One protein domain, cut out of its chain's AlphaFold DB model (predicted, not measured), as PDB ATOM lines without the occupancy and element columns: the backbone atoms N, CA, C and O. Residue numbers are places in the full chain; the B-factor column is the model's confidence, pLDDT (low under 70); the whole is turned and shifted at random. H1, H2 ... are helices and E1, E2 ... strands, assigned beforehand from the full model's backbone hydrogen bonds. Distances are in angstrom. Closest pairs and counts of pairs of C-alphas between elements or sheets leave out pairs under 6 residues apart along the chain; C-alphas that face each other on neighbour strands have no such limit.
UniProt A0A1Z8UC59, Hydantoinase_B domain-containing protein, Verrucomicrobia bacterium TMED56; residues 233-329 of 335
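AT A GLANCE: This is residues 233 to 329 of the 335 residues of the protein "Hydantoinase_B domain-containing protein" of Verrucomicrobia bacterium TMED56 (UniProt A0A1Z8UC59). A long hairpin, E1 and E2, is widened by short E3 and E4 into a twisted four-stranded sheet, with H2 over one face at E3 and E4. Small H1 and H3 sit at the end away from the hairpin's turn. The 97 printed residues hold three named helices and four named strands, in the order H1 E1 E2 E3 H2 H3 E4; the mixed sheet's order is E1, E2, E3, E4, and the class is mixed. The whole is elongated, 45 by 25 by 19 A, and only just loose, close to compact, with a radius of gyration of the C-alphas of 15.1 A.

IN THESE COORDINATES: H1, residues 233 to 237, begins at C-alpha 233 (-38.359, 12.514, 7.243). E1 is 243 to 251, 26.1 A; E2 262 to 271, 29.7 A; E3 276 to 280, 13.1 A. H2 is 296 to 308, 18.2 A; H3 319 to 322. E4, 325 to 328, ends at C-alpha 328 (-38.232, 31.580, 6.188).

HOW THE PARTS SIT: E1, E2 and E3 form a meander, each strand the antiparallel neighbour of the one before, in two hairpins: N 247 and O 266 are 2.9 A apart, N 269 and O 278 2.8 A. E3 and E4 are parallel, with N 326 and O 277 at 2.8 A; with H2 and H3 between, they form a strand-helix-strand unit, its crossover right-handed. H2 is on the sheet in two layers, helix over sheet, at a height of 9.7 A, over E3 and E4; the closest C-alphas of H2 and E4, Arg 300 and Ile 327, are 6.8 A apart. H1 only grazes the sheet. H3 is not on it; H1 and H3 are close but not clearly touching, C-alphas 233 and 321 being 5.3 A apart. In H1 and H2 every O i to N i+4 pair is within hydrogen-bond range; H3 is too short for one.

THE WHOLE: The farthest C-alphas, Pro 255 and Lys 273, are 45.0 A apart. E3 to H2, residues 281 to 295, is the long link. The printed part has no cut, and no printed residue is under 70 in pLDDT.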
ATOM      1  N   MET A 233     -39.150  11.338   7.603       98.50
ATOM      2  CA  MET A 233     -38.359  12.514   7.243       98.50
ATOM      3  C   MET A 233     -37.257  12.804   8.272       98.50
ATOM      4  O   MET A 233     -36.101  12.998   7.902       98.50
ATOM      5  N   ARG A 234     -37.567  12.764   9.577       98.19
ATOM      6  CA  ARG A 234     -36.562  12.955  10.640       98.19
ATOM      7  C   ARG A 234     -35.459  11.900  10.585       98.19
ATOM      8  O   ARG A 234     -34.292  12.228  10.782       98.19
ATOM      9  N   GLU A 235     -35.812  10.642  10.329       97.38
ATOM     10  CA  GLU A 235     -34.851   9.541  10.170       97.38
ATOM     11  C   GLU A 235     -33.934   9.737   8.959       97.38
ATOM     12  O   GLU A 235     -32.746   9.424   9.040       97.38
ATOM     13  N   ALA A 236     -34.451  10.295   7.864       97.56
ATOM     14  CA  ALA A 236     -33.642  10.648   6.704       97.56
ATOM     15  C   ALA A 236     -32.697  11.821   6.999       97.56
ATOM     16  O   ALA A 236     -31.496  11.711   6.756       97.56
ATOM     17  N   ILE A 237     -33.197  12.898   7.615       97.56
ATOM     18  CA  ILE A 237     -32.388  14.078   7.960       97.56
ATOM     19  C   ILE A 237     -31.263  13.729   8.948       97.56
ATOM     20  O   ILE A 237     -30.167  14.274   8.840       97.56
ATOM     21  N   LYS A 238     -31.477  12.781   9.873       96.88
ATOM     22  CA  LYS A 238     -30.435  12.296  10.804       96.88
ATOM     23  C   LYS A 238     -29.176  11.775  10.105       96.88
ATOM     24  O   LYS A 238     -28.101  11.821  10.699       96.88
ATOM     25  N   LYS A 239     -29.307  11.277   8.873       95.50
ATOM     26  CA  LYS A 239     -28.194  10.751   8.068       95.50
ATOM     27  C   LYS A 239     -27.416  11.854   7.344       95.50
ATOM     28  O   LYS A 239     -26.324  11.595   6.853       95.50
ATOM     29  N   ILE A 240     -27.960  13.069   7.278       95.25
ATOM     30  CA  ILE A 240     -27.323  14.209   6.621       95.25
ATOM     31  C   ILE A 240     -26.334  14.864   7.604       95.25
ATOM     32  O   ILE A 240     -26.655  15.006   8.793       95.25
ATOM     33  N   PRO A 241     -25.129  15.274   7.164       94.62
ATOM     34  CA  PRO A 241     -24.206  16.013   8.015       94.62
ATOM     35  C   PRO A 241     -24.843  17.294   8.571       94.62
ATOM     36  O   PRO A 241     -25.479  18.059   7.847       94.62
ATOM     37  N   LYS A 242     -24.642  17.549   9.868       97.19
ATOM     38  CA  LYS A 242     -24.973  18.845  10.472       97.19
ATOM     39  C   LYS A 242     -24.128  19.930   9.805       97.19
ATOM     40  O   LYS A 242     -22.920  19.760   9.659       97.19
ATOM     41  N   GLY A 243     -24.727  21.077   9.508       96.06
ATOM     42  CA  GLY A 243     -23.977  22.203   8.969       96.06
ATOM     43  C   GLY A 243     -24.835  23.423   8.693       96.06
ATOM     44  O   GLY A 243     -26.064  23.365   8.742       96.06
ATOM     45  N   ASN A 244     -24.155  24.527   8.403       97.88
ATOM     46  CA  ASN A 244     -24.754  25.723   7.832       97.88
ATOM     47  C   ASN A 244     -23.994  26.044   6.551       97.88
ATOM     48  O   ASN A 244     -22.763  26.009   6.552       97.88
ATOM     49  N   ILE A 245     -24.714  26.358   5.485       97.06
ATOM     50  CA  ILE A 245     -24.123  26.754   4.214       97.06
ATOM     51  C   ILE A 245     -24.924  27.901   3.611       97.06
ATOM     52  O   ILE A 245     -26.153  27.916   3.664       97.06
ATOM     53  N   THR A 246     -24.209  28.854   3.028       98.06
ATOM     54  CA  THR A 246     -24.793  29.902   2.199       98.06
ATOM     55  C   THR A 246     -24.413  29.622   0.757       98.06
ATOM     56  O   THR A 246     -23.232  29.521   0.432       98.06
ATOM     57  N   ILE A 247     -25.421  29.503  -0.097       96.31
ATOM     58  CA  ILE A 247     -25.263  29.301  -1.535       96.31
ATOM     59  C   ILE A 247     -25.767  30.561  -2.225       96.31
ATOM     60  O   ILE A 247     -26.758  31.156  -1.801       96.31
ATOM     61  N   LYS A 248     -25.069  30.968  -3.281       96.56
ATOM     62  CA  LYS A 248     -25.482  32.053  -4.162       96.56
ATOM     63  C   LYS A 248     -25.647  31.504  -5.568       96.56
ATOM     64  O   LYS A 248     -24.804  30.737  -6.026       96.56
ATOM     65  N   THR A 249     -26.714  31.907  -6.233       94.56
ATOM     66  CA  THR A 249     -26.948  31.668  -7.656       94.56
ATOM     67  C   THR A 249     -27.350  32.978  -8.313       94.56
ATOM     68  O   THR A 249     -27.619  33.962  -7.621       94.56
ATOM     69  N   LYS A 250     -27.362  33.024  -9.640       94.38
ATOM     70  CA  LYS A 250     -27.647  34.246 -10.375       94.38
ATOM     71  C   LYS A 250     -28.518  33.962 -11.586       94.38
ATOM     72  O   LYS A 250     -28.182  33.092 -12.378       94.38
ATOM     73  N   HIS A 251     -29.609  34.706 -11.711       94.25
ATOM     74  CA  HIS A 251     -30.379  34.780 -12.944       94.25
ATOM     75  C   HIS A 251     -29.686  35.743 -13.910       94.25
ATOM     76  O   HIS A 251     -29.194  36.798 -13.490       94.25
ATOM     77  N   ASP A 252     -29.674  35.401 -15.195       94.12
ATOM     78  CA  ASP A 252     -29.088  36.236 -16.240       94.12
ATOM     79  C   ASP A 252     -29.755  37.623 -16.312       94.12
ATOM     80  O   ASP A 252     -30.894  37.798 -15.858       94.12
ATOM     81  N   PRO A 253     -29.070  38.642 -16.859       93.50
ATOM     82  CA  PRO A 253     -29.691  39.931 -17.132       93.50
ATOM     83  C   PRO A 253     -30.967  39.777 -17.973       93.50
ATOM     84  O   PRO A 253     -30.991  39.056 -18.968       93.50
ATOM     85  N   PHE A 254     -32.015  40.497 -17.590       92.69
ATOM     86  CA  PHE A 254     -33.307  40.540 -18.278       92.69
ATOM     87  C   PHE A 254     -33.866  41.971 -18.165       92.69
ATOM     88  O   PHE A 254     -33.436  42.703 -17.265       92.69
ATOM     89  N   PRO A 255     -34.774  42.425 -19.051       90.62
ATOM     90  CA  PRO A 255     -35.480  43.690 -18.860       90.62
ATOM     91  C   PRO A 255     -35.968  43.886 -17.417       90.62
ATOM     92  O   PRO A 255     -36.490  42.966 -16.796       90.62
ATOM     93  N   ASN A 256     -35.742  45.083 -16.872       89.44
ATOM     94  CA  ASN A 256     -36.073  45.473 -15.493       89.44
ATOM     95  C   ASN A 256     -35.356  44.695 -14.363       89.44
ATOM     96  O   ASN A 256     -35.602  44.965 -13.186       89.44
ATOM     97  N   LEU A 257     -34.406  43.806 -14.682       91.69
ATOM     98  CA  LEU A 257     -33.452  43.250 -13.715       91.69
ATOM     99  C   LEU A 257     -32.170  44.101 -13.617       91.69
ATOM    100  O   LEU A 257     -31.864  44.898 -14.512       91.69
ATOM    101  N   PRO A 258     -31.350  43.914 -12.559       91.56
ATOM    102  CA  PRO A 258     -30.011  44.492 -12.504       91.56
ATOM    103  C   PRO A 258     -29.176  44.132 -13.743       91.56
ATOM    104  O   PRO A 258     -29.194  42.993 -14.207       91.56
ATOM    105  N   LYS A 259     -28.379  45.084 -14.250       92.44
ATOM    106  CA  LYS A 259     -27.577  44.921 -15.486       92.44
ATOM    107  C   LYS A 259     -26.644  43.714 -15.471       92.44
ATOM    108  O   LYS A 259     -26.323  43.167 -16.517       92.44
ATOM    109  N   ASN A 260     -26.159  43.339 -14.293       93.12
ATOM    110  CA  ASN A 260     -25.267  42.205 -14.124       93.12
ATOM    111  C   ASN A 260     -26.018  40.890 -13.863       93.12
ATOM    112  O   ASN A 260     -25.337  39.885 -13.703       93.12
ATOM    113  N   GLY A 261     -27.353  40.877 -13.814       93.62
ATOM    114  CA  GLY A 261     -28.186  39.737 -13.424       93.62
ATOM    115  C   GLY A 261     -28.614  39.791 -11.954       93.62
ATOM    116  O   GLY A 261     -28.030  40.520 -11.148       93.62
ATOM    117  N   LEU A 262     -29.624  39.005 -11.593       94.31
ATOM    118  CA  LEU A 262     -30.205  38.973 -10.249       94.31
ATOM    119  C   LEU A 262     -29.555  37.869  -9.404       94.31
ATOM    120  O   LEU A 262     -29.752  36.688  -9.670       94.31
ATOM    121  N   GLU A 263     -28.784  38.244  -8.381       95.31
ATOM    122  CA  GLU A 263     -28.223  37.282  -7.421       95.31
ATOM    123  C   GLU A 263     -29.282  36.868  -6.387       95.31
ATOM    124  O   GLU A 263     -29.903  37.723  -5.754       95.31
ATOM    125  N   ILE A 264     -29.430  35.558  -6.186       95.44
ATOM    126  CA  ILE A 264     -30.268  34.936  -5.162       95.44
ATOM    127  C   ILE A 264     -29.375  34.194  -4.172       95.44
ATOM    128  O   ILE A 264     -28.465  33.453  -4.552       95.44
ATOM    129  N   LYS A 265     -29.645  34.377  -2.882       96.50
ATOM    130  CA  LYS A 265     -28.946  33.758  -1.764       96.50
ATOM    131  C   LYS A 265     -29.871  32.803  -1.016       96.50
ATOM    132  O   LYS A 265     -31.001  33.137  -0.663       96.50
ATOM    133  N   ILE A 266     -29.344  31.625  -0.709       97.00
ATOM    134  CA  ILE A 266     -30.018  30.587   0.064       97.00
ATOM    135  C   ILE A 266     -29.151  30.268   1.276       97.00
ATOM    136  O   ILE A 266     -28.019  29.807   1.127       97.00
ATOM    137  N   ASN A 267     -29.679  30.495   2.478       98.06
ATOM    138  CA  ASN A 267     -29.022  30.088   3.716       98.06
ATOM    139  C   ASN A 267     -29.672  28.799   4.225       98.06
ATOM    140  O   ASN A 267     -30.822  28.802   4.659       98.06
ATOM    141  N   LEU A 268     -28.934  27.697   4.173       98.00
ATOM    142  CA  LEU A 268     -29.377  26.374   4.591       98.00
ATOM    143  C   LEU A 268     -28.729  26.007   5.928       98.00
ATOM    144  O   LEU A 268     -27.524  26.160   6.116       98.00
ATOM    145  N   SER A 269     -29.531  25.485   6.851       98.38
ATOM    146  CA  SER A 269     -29.099  24.995   8.157       98.38
ATOM    147  C   SER A 269     -29.708  23.621   8.410       98.38
ATOM    148  O   SER A 269     -30.918  23.443   8.269       98.38
ATOM    149  N   ILE A 270     -28.876  22.650   8.779       98.38
ATOM    150  CA  ILE A 270     -29.297  21.273   9.049       98.38
ATOM    151  C   ILE A 270     -28.997  20.945  10.506       98.38
ATOM    152  O   ILE A 270     -27.835  20.898  10.915       98.38
ATOM    153  N   ASP A 271     -30.047  20.671  11.276       97.75
ATOM    154  CA  ASP A 271     -29.959  20.060  12.598       97.75
ATOM    155  C   ASP A 271     -30.336  18.582  12.484       97.75
ATOM    156  O   ASP A 271     -31.504  18.190  12.556       97.75
ATOM    157  N   ASN A 272     -29.320  17.745  12.289       96.00
ATOM    158  CA  ASN A 272     -29.516  16.312  12.126       96.00
ATOM    159  C   ASN A 272     -30.008  15.624  13.411       96.00
ATOM    160  O   ASN A 272     -30.772  14.669  13.321       96.00
ATOM    161  N   LYS A 273     -29.660  16.126  14.608       96.19
ATOM    162  CA  LYS A 273     -30.135  15.570  15.887       96.19
ATOM    163  C   LYS A 273     -31.629  15.815  16.060       96.19
ATOM    164  O   LYS A 273     -32.359  14.886  16.409       96.19
ATOM    165  N   ALA A 274     -32.080  17.036  15.778       96.19
ATOM    166  CA  ALA A 274     -33.499  17.375  15.784       96.19
ATOM    167  C   ALA A 274     -34.251  16.790  14.575       96.19
ATOM    168  O   ALA A 274     -35.475  16.669  14.618       96.19
ATOM    169  N   GLY A 275     -33.555  16.414  13.497       97.44
ATOM    170  CA  GLY A 275     -34.179  16.006  12.237       97.44
ATOM    171  C   GLY A 275     -34.886  17.185  11.565       97.44
ATOM    172  O   GLY A 275     -36.045  17.064  11.180       97.44
ATOM    173  N   LYS A 276     -34.221  18.343  11.519       98.25
ATOM    174  CA  LYS A 276     -34.765  19.611  11.024       98.25
ATOM    175  C   LYS A 276     -33.865  20.214   9.950       98.25
ATOM    176  O   LYS A 276     -32.648  20.275  10.115       98.25
ATOM    177  N   ILE A 277     -34.485  20.703   8.883       98.50
ATOM    178  CA  ILE A 277     -33.856  21.541   7.863       98.50
ATOM    179  C   ILE A 277     -34.482  22.927   7.962       98.50
ATOM    180  O   ILE A 277     -35.699  23.058   8.045       98.50
ATOM    181  N   LYS A 278     -33.661  23.969   7.931       98.69
ATOM    182  CA  LYS A 278     -34.111  25.355   7.853       98.69
ATOM    183  C   LYS A 278     -33.508  26.004   6.620       98.69
ATOM    184  O   LYS A 278     -32.296  25.940   6.428       98.69
ATOM    185  N   VAL A 279     -34.354  26.645   5.825       98.44
ATOM    186  CA  VAL A 279     -33.964  27.393   4.629       98.44
ATOM    187  C   VAL A 279     -34.421  28.831   4.797       98.44
ATOM    188  O   VAL A 279     -35.611  29.097   4.951       98.44
ATOM    189  N   ASP A 280     -33.474  29.760   4.806       98.25
ATOM    190  CA  ASP A 280     -33.731  31.181   5.002       98.25
ATOM    191  C   ASP A 280     -33.432  31.969   3.726       98.25
ATOM    192  O   ASP A 280     -32.275  32.099   3.311       98.25
ATOM    193  N   LEU A 281     -34.507  32.488   3.126       97.56
ATOM    194  CA  LEU A 281     -34.508  33.274   1.891       97.56
ATOM    195  C   LEU A 281     -34.775  34.765   2.153       97.56
ATOM    196  O   LEU A 281     -35.025  35.521   1.217       97.56
ATOM    197  N   ARG A 282     -34.753  35.216   3.414       96.75
ATOM    198  CA  ARG A 282     -35.070  36.613   3.769       96.75
ATOM    199  C   ARG A 282     -33.996  37.606   3.317       96.75
ATOM    200  O   ARG A 282     -34.296  38.789   3.172       96.75
ATOM    201  N   ASP A 283     -32.778  37.120   3.090       95.19
ATOM    202  CA  ASP A 283     -31.621  37.879   2.597       95.19
ATOM    203  C   ASP A 283     -31.513  37.827   1.060       95.19
ATOM    204  O   ASP A 283     -30.488  37.445   0.502       95.19
ATOM    205  N   ASN A 284     -32.614  38.168   0.386       95.81
ATOM    206  CA  ASN A 284     -32.709  38.319  -1.070       95.81
ATOM    207  C   ASN A 284     -33.156  39.740  -1.441       95.81
ATOM    208  O   ASN A 284     -33.555  40.483  -0.546       95.81
ATOM    209  N   PRO A 285     -33.098  40.173  -2.709       94.25
ATOM    210  CA  PRO A 285     -33.603  41.485  -3.131       94.25
ATOM    211  C   PRO A 285     -35.119  41.656  -2.937       94.25
ATOM    212  O   PRO A 285     -35.862  40.673  -2.915       94.25
ATOM    213  N   ASP A 286     -35.571  42.900  -2.748       94.88
ATOM    214  CA  ASP A 286     -37.006  43.228  -2.754       94.88
ATOM    215  C   ASP A 286     -37.605  43.049  -4.153       94.88
ATOM    216  O   ASP A 286     -36.857  43.078  -5.130       94.88
ATOM    217  N   ASN A 287     -38.928  42.851  -4.233       93.88
ATOM    218  CA  ASN A 287     -39.645  42.659  -5.497       93.88
ATOM    219  C   ASN A 287     -39.234  43.696  -6.545       93.88
ATOM    220  O   ASN A 287     -39.083  44.880  -6.242       93.88
ATOM    221  N   LEU A 288     -39.100  43.235  -7.782       94.00
ATOM    222  CA  LEU A 288     -38.683  44.057  -8.911       94.00
ATOM    223  C   LEU A 288     -39.886  44.379  -9.807       94.00
ATOM    224  O   LEU A 288     -40.822  43.582  -9.837       94.00
ATOM    225  N   PRO A 289     -39.876  45.495 -10.552       93.94
ATOM    226  CA  PRO A 289     -40.924  45.832 -11.520       93.94
ATOM    227  C   PRO A 289     -40.814  44.945 -12.779       93.94
ATOM    228  O   PRO A 289     -40.433  45.399 -13.859       93.94
ATOM    229  N   CYS A 290     -41.043  43.641 -12.616       93.19
ATOM    230  CA  CYS A 290     -40.951  42.616 -13.658       93.19
ATOM    231  C   CYS A 290     -41.846  41.403 -13.328       93.19
ATOM    232  O   CYS A 290     -42.145  41.131 -12.161       93.19
ATOM    233  N   GLY A 291     -42.170  40.585 -14.330       91.69
ATOM    234  CA  GLY A 291     -42.935  39.337 -14.168       91.69
ATOM    235  C   GLY A 291     -42.119  38.136 -13.669       91.69
ATOM    236  O   GLY A 291     -42.548  36.991 -13.796       91.69
ATOM    237  N   LEU A 292     -40.916  38.368 -13.129       92.25
ATOM    238  CA  LEU A 292     -40.023  37.317 -12.613       92.25
ATOM    239  C   LEU A 292     -40.125  37.117 -11.090       92.25
ATOM    240  O   LEU A 292     -39.414  36.282 -10.534       92.25
ATOM    241  N   ASN A 293     -40.980  37.872 -10.396       93.88
ATOM    242  CA  ASN A 293     -41.182  37.696  -8.957       93.88
ATOM    243  C   ASN A 293     -41.896  36.372  -8.656       93.88
ATOM    244  O   ASN A 293     -42.931  36.075  -9.255       93.88
ATOM    245  N   LEU A 294     -41.403  35.611  -7.677       94.56
ATOM    246  CA  LEU A 294     -42.049  34.370  -7.258       94.56
ATOM    247  C   LEU A 294     -43.104  34.603  -6.169       94.56
ATOM    248  O   LEU A 294     -43.000  35.483  -5.310       94.56
ATOM    249  N   THR A 295     -44.152  33.779  -6.192       95.38
ATOM    250  CA  THR A 295     -45.168  33.763  -5.135       95.38
ATOM    251  C   THR A 295     -44.667  32.997  -3.917       95.38
ATOM    252  O   THR A 295     -43.780  32.151  -4.018       95.38
ATOM    253  N   GLU A 296     -45.288  33.224  -2.754       95.88
ATOM    254  CA  GLU A 296     -44.987  32.436  -1.549       95.88
ATOM    255  C   GLU A 296     -45.102  30.925  -1.815       95.88
ATOM    256  O   GLU A 296     -44.250  30.154  -1.373       95.88
ATOM    257  N   ALA A 297     -46.133  30.499  -2.551       95.94
ATOM    258  CA  ALA A 297     -46.326  29.094  -2.891       95.94
ATOM    259  C   ALA A 297     -45.174  28.567  -3.757       95.94
ATOM    260  O   ALA A 297     -44.607  27.521  -3.440       95.94
ATOM    261  N   THR A 298     -44.785  29.308  -4.798       96.75
ATOM    262  CA  THR A 298     -43.714  28.904  -5.716       96.75
ATOM    263  C   THR A 298     -42.359  28.828  -5.013       96.75
ATOM    264  O   THR A 298     -41.689  27.799  -5.116       96.75
ATOM    265  N   SER A 299     -41.974  29.835  -4.221       96.88
ATOM    266  CA  SER A 299     -40.684  29.831  -3.513       96.88
ATOM    267  C   SER A 299     -40.604  28.711  -2.474       96.88
ATOM    268  O   SER A 299     -39.580  28.034  -2.354       96.88
ATOM    269  N   ARG A 300     -41.702  28.439  -1.750       97.56
ATOM    270  CA  ARG A 300     -41.773  27.293  -0.827       97.56
ATOM    271  C   ARG A 300     -41.655  25.975  -1.581       97.56
ATOM    272  O   ARG A 300     -40.827  25.148  -1.209       97.56
ATOM    273  N   SER A 301     -42.431  25.781  -2.643       97.25
ATOM    274  CA  SER A 301     -42.380  24.554  -3.441       97.25
ATOM    275  C   SER A 301     -41.015  24.334  -4.093       97.25
ATOM    276  O   SER A 301     -40.559  23.194  -4.139       97.25
ATOM    277  N   GLY A 302     -40.317  25.388  -4.529       96.44
ATOM    278  CA  GLY A 302     -38.953  25.299  -5.061       96.44
ATOM    279  C   GLY A 302     -37.960  24.754  -4.029       96.44
ATOM    280  O   GLY A 302     -37.245  23.788  -4.298       96.44
ATOM    281  N   VAL A 303     -37.992  25.290  -2.803       97.12
ATOM    282  CA  VAL A 303     -37.187  24.769  -1.681       97.12
ATOM    283  C   VAL A 303     -37.526  23.310  -1.384       97.12
ATOM    284  O   VAL A 303     -36.632  22.476  -1.240       97.12
ATOM    285  N   MET A 304     -38.818  22.992  -1.310       97.56
ATOM    286  CA  MET A 304     -39.280  21.634  -1.032       97.56
ATOM    287  C   MET A 304     -38.831  20.660  -2.124       97.56
ATOM    288  O   MET A 304     -38.352  19.580  -1.804       97.56
ATOM    289  N   THR A 305     -38.892  21.062  -3.394       96.81
ATOM    290  CA  THR A 305     -38.424  20.262  -4.535       96.81
ATOM    291  C   THR A 305     -36.942  19.925  -4.398       96.81
ATOM    292  O   THR A 305     -36.567  18.759  -4.501       96.81
ATOM    293  N   GLY A 306     -36.099  20.915  -4.083       95.56
ATOM    294  CA  GLY A 306     -34.670  20.685  -3.858       95.56
ATOM    295  C   GLY A 306     -34.398  19.694  -2.720       95.56
ATOM    296  O   GLY A 306     -33.539  18.820  -2.850       95.56
ATOM    297  N   ILE A 307     -35.160  19.781  -1.625       96.62
ATOM    298  CA  ILE A 307     -35.025  18.867  -0.484       96.62
ATOM    299  C   ILE A 307     -35.492  17.453  -0.844       96.62
ATOM    300  O   ILE A 307     -34.745  16.505  -0.616       96.62
ATOM    301  N   PHE A 308     -36.691  17.296  -1.414       96.12
ATOM    302  CA  PHE A 308     -37.259  15.981  -1.736       96.12
ATOM    303  C   PHE A 308     -36.477  15.243  -2.829       96.12
ATOM    304  O   PHE A 308     -36.382  14.021  -2.771       96.12
ATOM    305  N   ASN A 309     -35.821  15.967  -3.742       95.31
ATOM    306  CA  ASN A 309     -34.906  15.377  -4.726       95.31
ATOM    307  C   ASN A 309     -33.551  14.951  -4.133       95.31
ATOM    308  O   ASN A 309     -32.787  14.252  -4.793       95.31
ATOM    309  N   SER A 310     -33.238  15.367  -2.902       94.62
ATOM    310  CA  SER A 310     -31.949  15.112  -2.237       94.62
ATOM    311  C   SER A 310     -32.038  14.089  -1.097       94.62
ATOM    312  O   SER A 310     -31.064  13.877  -0.374       94.62
ATOM    313  N   ILE A 311     -33.203  13.472  -0.895       94.38
ATOM    314  CA  ILE A 311     -33.469  12.495   0.168       94.38
ATOM    315  C   ILE A 311     -34.076  11.212  -0.415       94.38
ATOM    316  O   ILE A 311     -34.318  11.101  -1.612       94.38
ATOM    317  N   ASP A 312     -34.307  10.215   0.441       92.69
ATOM    318  CA  ASP A 312     -34.944   8.954   0.057       92.69
ATOM    319  C   ASP A 312     -36.340   9.195  -0.555       92.69
ATOM    320  O   ASP A 312     -37.244   9.702   0.112       92.69
ATOM    321  N   HIS A 313     -36.509   8.787  -1.815       91.06
ATOM    322  CA  HIS A 313     -37.740   8.941  -2.598       91.06
ATOM    323  C   HIS A 313     -38.955   8.212  -1.996       91.06
ATOM    324  O   HIS A 313     -40.088   8.486  -2.379       91.06
ATOM    325  N   THR A 314     -38.749   7.298  -1.043       93.19
ATOM    326  CA  THR A 314     -39.840   6.603  -0.338       93.19
ATOM    327  C   THR A 314     -40.458   7.427   0.796       93.19
ATOM    328  O   THR A 314     -41.436   6.993   1.410       93.19
ATOM    329  N   ILE A 315     -39.904   8.603   1.119       96.38
ATOM    330  CA  ILE A 315     -40.474   9.512   2.119       96.38
ATOM    331  C   ILE A 315     -41.725  10.164   1.526       96.38
ATOM    332  O   ILE A 315     -41.615  10.886   0.537       96.38
ATOM    333  N   PRO A 316     -42.912   9.997   2.137       95.62
ATOM    334  CA  PRO A 316     -44.119  10.585   1.576       95.62
ATOM    335  C   PRO A 316     -44.060  12.122   1.631       95.62
ATOM    336  O   PRO A 316     -43.889  12.672   2.729       95.62
ATOM    337  N   PRO A 317     -44.222  12.832   0.501       95.88
ATOM    338  CA  PRO A 317     -44.278  14.288   0.479       95.88
ATOM    339  C   PRO A 317     -45.680  14.725   0.904       95.88
ATOM    340  O   PRO A 317     -46.599  14.764   0.099       95.88
ATOM    341  N   ASN A 318     -45.878  14.992   2.192       97.69
ATOM    342  CA  ASN A 318     -47.160  15.428   2.737       97.69
ATOM    343  C   ASN A 318     -46.933  16.381   3.916       97.69
ATOM    344  O   ASN A 318     -45.807  16.544   4.393       97.69
ATOM    345  N   SER A 319     -47.995  16.981   4.452       98.44
ATOM    346  CA  SER A 319     -47.858  17.943   5.554       98.44
ATOM    347  C   SER A 319     -47.152  17.400   6.804       98.44
ATOM    348  O   SER A 319     -46.725  18.197   7.630       98.44
ATOM    349  N   GLY A 320     -47.015  16.083   6.967       98.38
ATOM    350  CA  GLY A 320     -46.268  15.449   8.044       98.38
ATOM    351  C   GLY A 320     -44.762  15.587   7.862       98.38
ATOM    352  O   GLY A 320     -44.084  16.151   8.721       98.38
ATOM    353  N   SER A 321     -44.230  15.145   6.720       98.38
ATOM    354  CA  SER A 321     -42.802  15.313   6.407       98.38
ATOM    355  C   SER A 321     -42.408  16.792   6.338       98.38
ATOM    356  O   SER A 321     -41.320  17.164   6.781       98.38
ATOM    357  N   PHE A 322     -43.326  17.666   5.916       98.31
ATOM    358  CA  PHE A 322     -43.080  19.108   5.814       98.31
ATOM    359  C   PHE A 322     -42.836  19.776   7.175       98.31
ATOM    360  O   PHE A 322     -42.137  20.783   7.241       98.31
ATOM    361  N   ARG A 323     -43.312  19.193   8.289       98.38
ATOM    362  CA  ARG A 323     -43.029  19.686   9.656       98.38
ATOM    363  C   ARG A 323     -41.538  19.694   9.985       98.38
ATOM    364  O   ARG A 323     -41.129  20.350  10.942       98.38
ATOM    365  N   CYS A 324     -40.721  18.961   9.232       98.56
ATOM    366  CA  CYS A 324     -39.277  18.908   9.423       98.56
ATOM    367  C   CYS A 324     -38.527  20.040   8.701       98.56
ATOM    368  O   CYS A 324     -37.306  20.120   8.829       98.56
ATOM    369  N   ILE A 325     -39.232  20.892   7.950       98.50
ATOM    370  CA  ILE A 325     -38.640  21.904   7.077       98.50
ATOM    371  C   ILE A 325     -39.186  23.284   7.455       98.50
ATOM    372  O   ILE A 325     -40.374  23.563   7.311       98.50
ATOM    373  N   ASP A 326     -38.299  24.160   7.912       98.12
ATOM    374  CA  ASP A 326     -38.626  25.534   8.280       98.12
ATOM    375  C   ASP A 326     -38.151  26.477   7.162       98.12
ATOM    376  O   ASP A 326     -36.956  26.736   7.015       98.12
ATOM    377  N   ILE A 327     -39.086  26.978   6.352       98.25
ATOM    378  CA  ILE A 327     -38.803  27.914   5.252       98.25
ATOM    379  C   ILE A 327     -39.120  29.331   5.719       98.25
ATOM    380  O   ILE A 327     -40.270  29.633   6.047       98.25
ATOM    381  N   LEU A 328     -38.107  30.195   5.748       98.06
ATOM    382  CA  LEU A 328     -38.232  31.580   6.188       98.06
ATOM    383  C   LEU A 328     -38.265  32.511   4.977       98.06
ATOM    384  O   LEU A 328     -37.291  32.625   4.234       98.06
ATOM    385  N   LEU A 329     -39.393  33.201   4.829       96.38
ATOM    386  CA  LEU A 329     -39.646  34.201   3.797       96.38
ATOM    387  C   LEU A 329     -39.898  35.567   4.446       96.38
ATOM    388  O   LEU A 329     -40.298  35.655   5.611       96.38
TER     389      LEU A 329